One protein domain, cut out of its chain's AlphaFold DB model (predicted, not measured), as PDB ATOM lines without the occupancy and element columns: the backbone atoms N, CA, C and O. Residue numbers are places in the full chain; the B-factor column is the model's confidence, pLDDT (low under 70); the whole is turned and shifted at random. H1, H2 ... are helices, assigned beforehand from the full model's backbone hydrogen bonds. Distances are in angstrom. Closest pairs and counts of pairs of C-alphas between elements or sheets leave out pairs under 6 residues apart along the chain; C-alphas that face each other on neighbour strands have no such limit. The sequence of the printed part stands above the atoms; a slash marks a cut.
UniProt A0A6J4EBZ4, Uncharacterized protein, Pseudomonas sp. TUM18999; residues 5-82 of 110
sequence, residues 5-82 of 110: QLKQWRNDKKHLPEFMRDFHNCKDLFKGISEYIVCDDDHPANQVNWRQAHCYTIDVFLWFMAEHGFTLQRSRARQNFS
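What this domain is: This is residues 5 to 82 of the 110 residues of an uncharacterized protein of Pseudomonas sp. TUM18999 (UniProt A0A6J4EBZ4). The long helix H5 is a spine that meets H3 steeply with its first turns and H1 with its last, while small H2 and H4 sit apart from it. Residues 39 to 44 and the tail 75 to 82 stick out. Printed are 78 residues with five named helices, H1 to H5 in order: all helix, only just loose, close to compact, radius of gyration of the C-alphas 14.2 A, spans 44 by 32 by 23 A.

How they stand to each other: Begin with H5, residues 50 to 67: its residues 50 to 54 alone touch H3, residues 23 to 36, with closest C-alphas Trp 50 and Phe 30, 5.4 A, at a steep tilt of 61 degrees, opposite ways. Residues 63 to 67 alone touch H1, residues 5 to 11, with closest C-alphas Ala 66 and Arg 10, 6.8 A, at a shallow tilt of 12 degrees, opposite ways. H2, residues 18 to 21, and H3 only just touch, only at the corner, with 3 pairs of C-alphas within 8 A, the closest Met 20 and Cys 26, 5.3 A. H4, residues 44 to 47, touches no helix. In H1 and H3 every O i to N i+4 pair is within hydrogen-bond range, in H5 11 of 14; H2 and H4 are too short.

Where its parts are: Find C-alpha 50 at (-32.013, 11.789, 24.845); H5 runs 24.2 A to C-alpha 67 at (-44.166, 28.648, 37.320). H3 spans 19.8 A.

The domain as a whole: The C-alphas of Gln 5 and Asp 41 are farthest apart, 44.3 A. The printed part has no cut, no link between helices is long, and no printed residue is under 70 in pLDDT.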
ATOM      1  N   GLN A   5     -52.132  34.873  31.956       93.00
ATOM      2  CA  GLN A   5     -50.942  35.540  31.436       93.00
ATOM      3  C   GLN A   5     -49.681  34.703  31.674       93.00
ATOM      4  O   GLN A   5     -48.910  34.486  30.737       93.00
ATOM      5  N   LEU A   6     -49.504  34.160  32.884       91.62
ATOM      6  CA  LEU A   6     -48.396  33.249  33.197       91.62
ATOM      7  C   LEU A   6     -48.417  32.003  32.302       91.62
ATOM      8  O   LEU A   6     -47.385  31.608  31.754       91.62
ATOM      9  N   LYS A   7     -49.598  31.407  32.103       91.31
ATOM     10  CA  LYS A   7     -49.756  30.239  31.228       91.31
ATOM     11  C   LYS A   7     -49.342  30.556  29.790       91.31
ATOM     12  O   LYS A   7     -48.618  29.763  29.189       91.31
ATOM     13  N   GLN A   8     -49.748  31.709  29.251       94.31
ATOM     14  CA  GLN A   8     -49.337  32.132  27.911       94.31
ATOM     15  C   GLN A   8     -47.827  32.379  27.836       94.31
ATOM     16  O   GLN A   8     -47.166  31.856  26.947       94.31
ATOM     17  N   TRP A   9     -47.258  33.107  28.800       95.25
ATOM     18  CA  TRP A   9     -45.821  33.381  28.852       95.25
ATOM     19  C   TRP A   9     -44.978  32.094  28.888       95.25
ATOM     20  O   TRP A   9     -43.955  31.992  28.204       95.25
ATOM     21  N   ARG A  10     -45.433  31.083  29.639       92.19
ATOM     22  CA  ARG A  10     -44.801  29.759  29.692       92.19
ATOM     23  C   ARG A  10     -44.946  29.009  28.367       92.19
ATOM     24  O   ARG A  10     -43.958  28.451  27.897       92.19
ATOM     25  N   ASN A  11     -46.135  29.021  27.758       90.88
ATOM     26  CA  ASN A  11     -46.392  28.386  26.458       90.88
ATOM     27  C   ASN A  11     -45.570  29.023  25.325       90.88
ATOM     28  O   ASN A  11     -45.103  28.316  24.438       90.88
ATOM     29  N   ASP A  12     -45.308  30.329  25.409       93.44
ATOM     30  CA  ASP A  12     -44.384  31.055  24.529       93.44
ATOM     31  C   ASP A  12     -42.903  30.695  24.790       93.44
ATOM     32  O   ASP A  12     -42.001  31.262  24.170       93.44
ATOM     33  N   LYS A  13     -42.624  29.794  25.746       94.38
ATOM     34  CA  LYS A  13     -41.284  29.351  26.164       94.38
ATOM     35  C   LYS A  13     -40.358  30.504  26.570       94.38
ATOM     36  O   LYS A  13     -39.138  30.418  26.434       94.38
ATOM     37  N   LYS A  14     -40.914  31.595  27.108       94.75
ATOM     38  CA  LYS A  14     -40.141  32.795  27.482       94.75
ATOM     39  C   LYS A  14     -39.173  32.575  28.653       94.75
ATOM     40  O   LYS A  14     -38.264  33.380  28.834       94.75
ATOM     41  N   HIS A  15     -39.321  31.471  29.385       94.94
ATOM     42  CA  HIS A  15     -38.387  31.012  30.418       94.94
ATOM     43  C   HIS A  15     -37.111  30.358  29.861       94.94
ATOM     44  O   HIS A  15     -36.182  30.101  30.625       94.94
ATOM     45  N   LEU A  16     -37.064  30.084  28.554       96.12
ATOM     46  CA  LEU A  16     -35.910  29.510  27.872       96.12
ATOM     47  C   LEU A  16     -35.128  30.581  27.091       96.12
ATOM     48  O   LEU A  16     -35.730  31.560  26.609       96.12
ATOM     49  N   PRO A  17     -33.813  30.369  26.885       94.00
ATOM     50  CA  PRO A  17     -33.034  31.098  25.894       94.00
ATOM     51  C   PRO A  17     -33.667  30.989  24.507       94.00
ATOM     52  O   PRO A  17     -34.277  29.974  24.178       94.00
ATOM     53  N   GLU A  18     -33.489  32.017  23.679       92.44
ATOM     54  CA  GLU A  18     -34.135  32.118  22.365       92.44
ATOM     55  C   GLU A  18     -33.893  30.889  21.479       92.44
ATOM     56  O   GLU A  18     -34.854  30.322  20.960       92.44
ATOM     57  N   PHE A  19     -32.650  30.400  21.405       91.00
ATOM     58  CA  PHE A  19     -32.319  29.230  20.587       91.00
ATOM     59  C   PHE A  19     -33.074  27.961  21.022       91.00
ATOM     60  O   PHE A  19     -33.420  27.151  20.170       91.00
ATOM     61  N   MET A  20     -33.383  27.804  22.316       93.38
ATOM     62  CA  MET A  20     -34.114  26.648  22.859       93.38
ATOM     63  C   MET A  20     -35.631  26.755  22.675       93.38
ATOM     64  O   MET A  20     -36.357  25.797  22.933       93.38
ATOM     65  N   ARG A  21     -36.164  27.902  22.244       92.44
ATOM     66  CA  ARG A  21     -37.609  28.012  21.980       92.44
ATOM     67  C   ARG A  21     -38.006  27.202  20.745       92.44
ATOM     68  O   ARG A  21     -39.117  26.659  20.699       92.44
ATOM     69  N   ASP A  22     -37.072  27.054  19.807       91.38
ATOM     70  CA  ASP A  22     -37.184  26.163  18.660       91.38
ATOM     71  C   ASP A  22     -37.019  24.687  19.076       91.38
ATOM     72  O   ASP A  22     -36.089  24.297  19.790       91.38
ATOM     73  N   PHE A  23     -37.957  23.848  18.636       86.44
ATOM     74  CA  PHE A  23     -37.982  22.426  18.984       86.44
ATOM     75  C   PHE A  23     -36.849  21.622  18.329       86.44
ATOM     76  O   PHE A  23     -36.325  20.693  18.949       86.44
ATOM     77  N   HIS A  24     -36.461  21.954  17.095       88.50
ATOM     78  CA  HIS A  24     -35.362  21.289  16.397       88.50
ATOM     79  C   HIS A  24     -34.033  21.562  17.097       88.50
ATOM     80  O   HIS A  24     -33.270  20.624  17.325       88.50
ATOM     81  N   ASN A  25     -33.816  22.798  17.547       92.19
ATOM     82  CA  ASN A  25     -32.628  23.157  18.320       92.19
ATOM     83  C   ASN A  25     -32.570  22.422  19.664       92.19
ATOM     84  O   ASN A  25     -31.521  21.894  20.031       92.19
ATOM     85  N   CYS A  26     -33.694  22.316  20.385       92.88
ATOM     86  CA  CYS A  26     -33.745  21.507  21.608       92.88
ATOM     87  C   CYS A  26     -33.408  20.039  21.331       92.88
ATOM     88  O   CYS A  26     -32.592  19.440  22.026       92.88
ATOM     89  N   LYS A  27     -33.996  19.451  20.288       93.94
ATOM     90  CA  LYS A  27     -33.709  18.066  19.905       93.94
ATOM     91  C   LYS A  27     -32.220  17.850  19.618       93.94
ATOM     92  O   LYS A  27     -31.664  16.854  20.077       93.94
ATOM     93  N   ASP A  28     -31.588  18.752  18.876       94.88
ATOM     94  CA  ASP A  28     -30.167  18.646  18.543       94.88
ATOM     95  C   ASP A  28     -29.271  18.837  19.769       94.88
ATOM     96  O   ASP A  28     -28.311  18.080  19.931       94.88
ATOM     97  N   LEU A  29     -29.637  19.748  20.676       96.19
ATOM     98  CA  LEU A  29     -28.969  19.928  21.964       96.19
ATOM     99  C   LEU A  29     -28.982  18.638  22.790       96.19
ATOM    100  O   LEU A  29     -27.926  18.177  23.209       96.19
ATOM    101  N   PHE A  30     -30.148  18.022  23.010       96.69
ATOM    102  CA  PHE A  30     -30.244  16.830  23.864       96.69
ATOM    103  C   PHE A  30     -29.566  15.599  23.263       96.69
ATOM    104  O   PHE A  30     -28.997  14.801  24.005       96.69
ATOM    105  N   LYS A  31     -29.565  15.456  21.934       95.81
ATOM    106  CA  LYS A  31     -28.725  14.439  21.290       95.81
ATOM    107  C   LYS A  31     -27.240  14.734  21.485       95.81
ATOM    108  O   LYS A  31     -26.481  13.830  21.808       95.81
ATOM    109  N   GLY A  32     -26.840  15.997  21.319       96.31
ATOM    110  CA  GLY A  32     -25.466  16.428  21.559       96.31
ATOM    111  C   GLY A  32     -25.015  16.137  22.989       96.31
ATOM    112  O   GLY A  32     -23.937  15.592  23.180       96.31
ATOM    113  N   ILE A  33     -25.870  16.389  23.986       96.06
ATOM    114  CA  ILE A  33     -25.611  16.036  25.391       96.06
ATOM    115  C   ILE A  33     -25.369  14.532  25.538       96.06
ATOM    116  O   ILE A  33     -24.365  14.154  26.131       96.06
ATOM    117  N   SER A  34     -26.241  13.682  24.977       94.56
ATOM    118  CA  SER A  34     -26.097  12.220  25.093       94.56
ATOM    119  C   SER A  34     -24.853  11.647  24.408       94.56
ATOM    120  O   SER A  34     -24.465  10.525  24.705       94.56
ATOM    121  N   GLU A  35     -24.253  12.387  23.475       93.19
ATOM    122  CA  GLU A  35     -23.041  11.980  22.754       93.19
ATOM    123  C   GLU A  35     -21.771  12.566  23.377       93.19
ATOM    124  O   GLU A  35     -20.713  11.949  23.317       93.19
ATOM    125  N   TYR A  36     -21.865  13.772  23.940       95.00
ATOM    126  CA  TYR A  36     -20.723  14.517  24.457       95.00
ATOM    127  C   TYR A  36     -20.435  14.228  25.932       95.00
ATOM    128  O   TYR A  36     -19.275  14.182  26.336       95.00
ATOM    129  N   ILE A  37     -21.478  14.062  26.749       93.88
ATOM    130  CA  ILE A  37     -21.326  13.773  28.174       93.88
ATOM    131  C   ILE A  37     -21.212  12.263  28.356       93.88
ATOM    132  O   ILE A  37     -22.183  11.532  28.170       93.88
ATOM    133  N   VAL A  38     -20.023  11.817  28.749       92.75
ATOM    134  CA  VAL A  38     -19.758  10.435  29.145       92.75
ATOM    135  C   VAL A  38     -19.846  10.356  30.663       92.75
ATOM    136  O   VAL A  38     -19.099  11.036  31.365       92.75
ATOM    137  N   CYS A  39     -20.786   9.562  31.160       93.69
ATOM    138  CA  CYS A  39     -20.914   9.266  32.581       93.69
ATOM    139  C   CYS A  39     -20.186   7.961  32.919       93.69
ATOM    140  O   CYS A  39     -19.964   7.134  32.036       93.69
ATOM    141  N   ASP A  40     -19.888   7.757  34.203       96.06
ATOM    142  CA  ASP A  40     -19.449   6.455  34.712       96.06
ATOM    143  C   ASP A  40     -20.492   5.372  34.397       96.06
ATOM    144  O   ASP A  40     -21.687   5.668  34.304       96.06
ATOM    145  N   ASP A  41     -20.059   4.121  34.233       93.06
ATOM    146  CA  ASP A  41     -20.895   3.028  33.713       93.06
ATOM    147  C   ASP A  41     -22.188   2.801  34.521       93.06
ATOM    148  O   ASP A  41     -23.249   2.539  33.947       93.06
ATOM    149  N   ASP A  42     -22.133   2.942  35.846       95.38
ATOM    150  CA  ASP A  42     -23.255   2.730  36.765       95.38
ATOM    151  C   ASP A  42     -24.106   3.987  37.010       95.38
ATOM    152  O   ASP A  42     -25.093   3.944  37.754       95.38
ATOM    153  N   HIS A  43     -23.781   5.105  36.358       96.31
ATOM    154  CA  HIS A  43     -24.514   6.344  36.542       96.31
ATOM    155  C   HIS A  43     -25.973   6.201  36.053       96.31
ATOM    156  O   HIS A  43     -26.204   5.853  34.890       96.31
ATOM    157  N   PRO A  44     -26.994   6.556  36.863       94.38
ATOM    158  CA  PRO A  44     -28.405   6.399  36.485       94.38
ATOM    159  C   PRO A  44     -28.797   7.101  35.177       94.38
ATOM    160  O   PRO A  44     -29.709   6.662  34.479       94.38
ATOM    161  N   ALA A  45     -28.090   8.176  34.809       93.31
ATOM    162  CA  ALA A  45     -28.298   8.869  33.534       93.31
ATOM    163  C   ALA A  45     -28.093   7.970  32.300       93.31
ATOM    164  O   ALA A  45     -28.731   8.222  31.282       93.31
ATOM    165  N   ASN A  46     -27.292   6.901  32.390       93.12
ATOM    166  CA  ASN A  46     -27.080   5.966  31.278       93.12
ATOM    167  C   ASN A  46     -28.353   5.189  30.906       93.12
ATOM    168  O   ASN A  46     -28.457   4.646  29.809       93.12
ATOM    169  N   GLN A  47     -29.350   5.153  31.796       94.50
ATOM    170  CA  GLN A  47     -30.648   4.520  31.545       94.50
ATOM    171  C   GLN A  47     -31.645   5.452  30.841       94.50
ATOM    172  O   GLN A  47     -32.743   5.028  30.475       94.50
ATOM    173  N   VAL A  48     -31.292   6.727  30.661       94.94
ATOM    174  CA  VAL A  48     -32.180   7.753  30.118       94.94
ATOM    175  C   VAL A  48     -31.741   8.095  28.703       94.94
ATOM    176  O   VAL A  48     -30.665   8.643  28.481       94.94
ATOM    177  N   ASN A  49     -32.594   7.826  27.713       95.56
ATOM    178  CA  ASN A  49     -32.297   8.254  26.347       95.56
ATOM    179  C   ASN A  49     -32.530   9.766  26.163       95.56
ATOM    180  O   ASN A  49     -33.293  10.398  26.901       95.56
ATOM    181  N   TRP A  50     -31.933  10.347  25.117       95.56
ATOM    182  CA  TRP A  50     -32.013  11.789  24.845       95.56
ATOM    183  C   TRP A  50     -33.452  12.324  24.758       95.56
ATOM    184  O   TRP A  50     -33.701  13.475  25.106       95.56
ATOM    185  N   ARG A  51     -34.420  11.509  24.309       96.38
ATOM    186  CA  ARG A  51     -35.825  11.927  24.195       96.38
ATOM    187  C   ARG A  51     -36.474  12.034  25.571       96.38
ATOM    188  O   ARG A  51     -37.153  13.021  25.830       96.38
ATOM    189  N   GLN A  52     -36.255  11.047  26.440       97.38
ATOM    190  CA  GLN A  52     -36.735  11.081  27.824       97.38
ATOM    191  C   GLN A  52     -36.119  12.262  28.581       97.38
ATOM    192  O   GLN A  52     -36.849  13.020  29.219       97.38
ATOM    193  N   ALA A  53     -34.804  12.465  28.439       96.44
ATOM    194  CA  ALA A  53     -34.101  13.596  29.038       96.44
ATOM    195  C   ALA A  53     -34.659  14.943  28.550       96.44
ATOM    196  O   ALA A  53     -34.924  15.825  29.367       96.44
ATOM    197  N   HIS A  54     -34.896  15.082  27.241       95.56
ATOM    198  CA  HIS A  54     -35.485  16.279  26.639       95.56
ATOM    199  C   HIS A  54     -36.869  16.593  27.221       95.56
ATOM    200  O   HIS A  54     -37.063  17.677  27.770       95.56
ATOM    201  N   CYS A  55     -37.811  15.648  27.135       95.12
ATOM    202  CA  CYS A  55     -39.183  15.852  27.606       95.12
ATOM    203  C   CYS A  55     -39.224  16.169  29.101       95.12
ATOM    204  O   CYS A  55     -39.889  17.112  29.514       95.12
ATOM    205  N   TYR A  56     -38.475  15.430  29.922       96.44
ATOM    206  CA  TYR A  56     -38.456  15.695  31.356       96.44
ATOM    207  C   TYR A  56     -37.842  17.065  31.674       96.44
ATOM    208  O   TYR A  56     -38.403  17.842  32.442       96.44
ATOM    209  N   THR A  57     -36.709  17.407  31.060       96.12
ATOM    210  CA  THR A  57     -36.019  18.663  31.375       96.12
ATOM    211  C   THR A  57     -36.833  19.881  30.945       96.12
ATOM    212  O   THR A  57     -36.964  20.821  31.725       96.12
ATOM    213  N   ILE A  58     -37.383  19.881  29.727       93.69
ATOM    214  CA  ILE A  58     -38.094  21.041  29.175       93.69
ATOM    215  C   ILE A  58     -39.532  21.105  29.690       93.69
ATOM    216  O   ILE A  58     -39.922  22.125  30.255       93.69
ATOM    217  N   ASP A  59     -40.295  20.020  29.536       92.81
ATOM    218  CA  ASP A  59     -41.745  20.028  29.762       92.81
ATOM    219  C   ASP A  59     -42.127  19.744  31.224       92.81
ATOM    220  O   ASP A  59     -43.270  19.960  31.620       92.81
ATOM    221  N   VAL A  60     -41.193  19.262  32.052       95.88
ATOM    222  CA  VAL A  60     -41.460  18.991  33.475       95.88
ATOM    223  C   VAL A  60     -40.643  19.919  34.358       95.88
ATOM    224  O   VAL A  60     -41.206  20.784  35.026       95.88
ATOM    225  N   PHE A  61     -39.319  19.776  34.352       97.62
ATOM    226  CA  PHE A  61     -38.454  20.506  35.274       97.62
ATOM    227  C   PHE A  61     -38.466  22.014  35.001       97.62
ATOM    228  O   PHE A  61     -38.833  22.797  35.875       97.62
ATOM    229  N   LEU A  62     -38.107  22.444  33.789       95.94
ATOM    230  CA  LEU A  62     -38.035  23.869  33.464       95.94
ATOM    231  C   LEU A  62     -39.412  24.526  33.439       95.94
ATOM    232  O   LEU A  62     -39.522  25.677  33.856       95.94
ATOM    233  N   TRP A  63     -40.462  23.805  33.042       94.19
ATOM    234  CA  TRP A  63     -41.831  24.293  33.199       94.19
ATOM    235  C   TRP A  63     -42.182  24.544  34.657       94.19
ATOM    236  O   TRP A  63     -42.628  25.648  34.954       94.19
ATOM    237  N   PHE A  64     -41.932  23.590  35.557       96.50
ATOM    238  CA  PHE A  64     -42.171  23.769  36.989       96.50
ATOM    239  C   PHE A  64     -41.402  24.975  37.535       96.50
ATOM    240  O   PHE A  64     -41.976  25.836  38.199       96.50
ATOM    241  N   MET A  65     -40.120  25.096  37.194       97.75
ATOM    242  CA  MET A  65     -39.290  26.228  37.610       97.75
ATOM    243  C   MET A  65     -39.820  27.564  37.065       97.75
ATOM    244  O   MET A  65     -39.839  28.564  37.783       97.75
ATOM    245  N   ALA A  66     -40.318  27.581  35.830       95.94
ATOM    246  CA  ALA A  66     -40.926  28.754  35.216       95.94
ATOM    247  C   ALA A  66     -42.196  29.214  35.949       95.94
ATOM    248  O   ALA A  66     -42.410  30.418  36.086       95.94
ATOM    249  N   GLU A  67     -43.008  28.289  36.480       94.38
ATOM    250  CA  GLU A  67     -44.166  28.648  37.320       94.38
ATOM    251  C   GLU A  67     -43.751  29.368  38.607       94.38
ATOM    252  O   GLU A  67     -44.514  30.166  39.144       94.38
ATOM    253  N   HIS A  68     -42.523  29.124  39.068       96.06
ATOM    254  CA  HIS A  68     -41.943  29.719  40.269       96.06
ATOM    255  C   HIS A  68     -41.044  30.929  39.958       96.06
ATOM    256  O   HIS A  68     -40.284  31.376  40.813       96.06
ATOM    257  N   GLY A  69     -41.129  31.477  38.741       95.38
ATOM    258  CA  GLY A  69     -40.440  32.709  38.351       95.38
ATOM    259  C   GLY A  69     -38.982  32.534  37.925       95.38
ATOM    260  O   GLY A  69     -38.276  33.528  37.756       95.38
ATOM    261  N   PHE A  70     -38.514  31.299  37.722       97.38
ATOM    262  CA  PHE A  70     -37.152  31.039  37.260       97.38
ATOM    263  C   PHE A  70     -37.059  30.986  35.732       97.38
ATOM    264  O   PHE A  70     -37.975  30.554  35.035       97.38
ATOM    265  N   THR A  71     -35.901  31.388  35.210       96.62
ATOM    266  CA  THR A  71     -35.555  31.277  33.789       96.62
ATOM    267  C   THR A  71     -34.172  30.665  33.624       96.62
ATOM    268  O   THR A  71     -33.273  30.881  34.444       96.62
ATOM    269  N   LEU A  72     -33.987  29.904  32.548       95.69
ATOM    270  CA  LEU A  72     -32.661  29.472  32.129       95.69
ATOM    271  C   LEU A  72     -32.004  30.622  31.361       95.69
ATOM    272  O   LEU A  72     -32.531  31.102  30.359       95.69
ATOM    273  N   GLN A  73     -30.842  31.063  31.831       93.75
ATOM    274  CA  GLN A  73     -30.108  32.189  31.260       93.75
ATOM    275  C   GLN A  73     -28.626  31.853  31.108       93.75
ATOM    276  O   GLN A  73     -28.062  31.090  31.892       93.75
ATOM    277  N   ARG A  74     -27.978  32.457  30.107       91.31
ATOM    278  CA  ARG A  74     -26.526  32.359  29.942       91.31
ATOM    279  C   ARG A  74     -25.828  33.014  31.138       91.31
ATOM    280  O   ARG A  74     -26.276  34.047  31.638       91.31
ATOM    281  N   SER A  75     -24.727  32.415  31.584       94.00
ATOM    282  CA  SER A  75     -23.931  32.969  32.680       94.00
ATOM    283  C   SER A  75     -23.385  34.359  32.332       94.00
ATOM    284  O   SER A  75     -23.024  34.627  31.186       94.00
ATOM    285  N   ARG A  76     -23.296  35.230  33.343       94.25
ATOM    286  CA  ARG A  76     -22.650  36.554  33.258       94.25
ATOM    287  C   ARG A  76     -21.187  36.530  33.712       94.25
ATOM    288  O   ARG A  76     -20.517  37.559  33.670       94.25
ATOM    289  N   ALA A  77     -20.704  35.386  34.195       97.25
ATOM    290  CA  ALA A  77     -19.320  35.236  34.624       97.25
ATOM    291  C   ALA A  77     -18.363  35.392  33.432       97.25
ATOM    292  O   ALA A  77     -18.676  34.988  32.314       97.25
ATOM    293  N   ARG A  78     -17.178  35.956  33.672       95.00
ATOM    294  CA  ARG A  78     -16.132  36.094  32.648       95.00
ATOM    295  C   ARG A  78     -15.240  34.861  32.665       95.00
ATOM    296  O   ARG A  78     -14.246  34.830  33.380       95.00
ATOM    297  N   GLN A  79     -15.648  33.841  31.925       96.88
ATOM    298  CA  GLN A  79     -14.929  32.578  31.786       96.88
ATOM    299  C   GLN A  79     -14.806  32.213  30.309       96.88
ATOM    300  O   GLN A  79     -15.584  32.684  29.475       96.88
ATOM    301  N   ASN A  80     -13.859  31.334  30.003       96.00
ATOM    302  CA  ASN A  80     -13.672  30.792  28.661       96.00
ATOM    303  C   ASN A  80     -14.649  29.631  28.437       96.00
ATOM    304  O   ASN A  80     -14.268  28.465  28.488       96.00
ATOM    305  N   PHE A  81     -15.931  29.956  28.261       96.31
ATOM    306  CA  PHE A  81     -16.952  28.959  27.944       96.31
ATOM    307  C   PHE A  81     -16.740  28.394  26.537       96.31
ATOM    308  O   PHE A  81     -16.472  29.150  25.604       96.31
ATOM    309  N   SER A  82     -16.925  27.084  26.386       94.56
ATOM    310  CA  SER A  82     -16.951  26.429  25.077       94.56
ATOM    311  C   SER A  82     -18.081  26.978  24.201       94.56
ATOM    312  O   SER A  82     -19.156  27.332  24.697       94.56
TER     313      SER A  82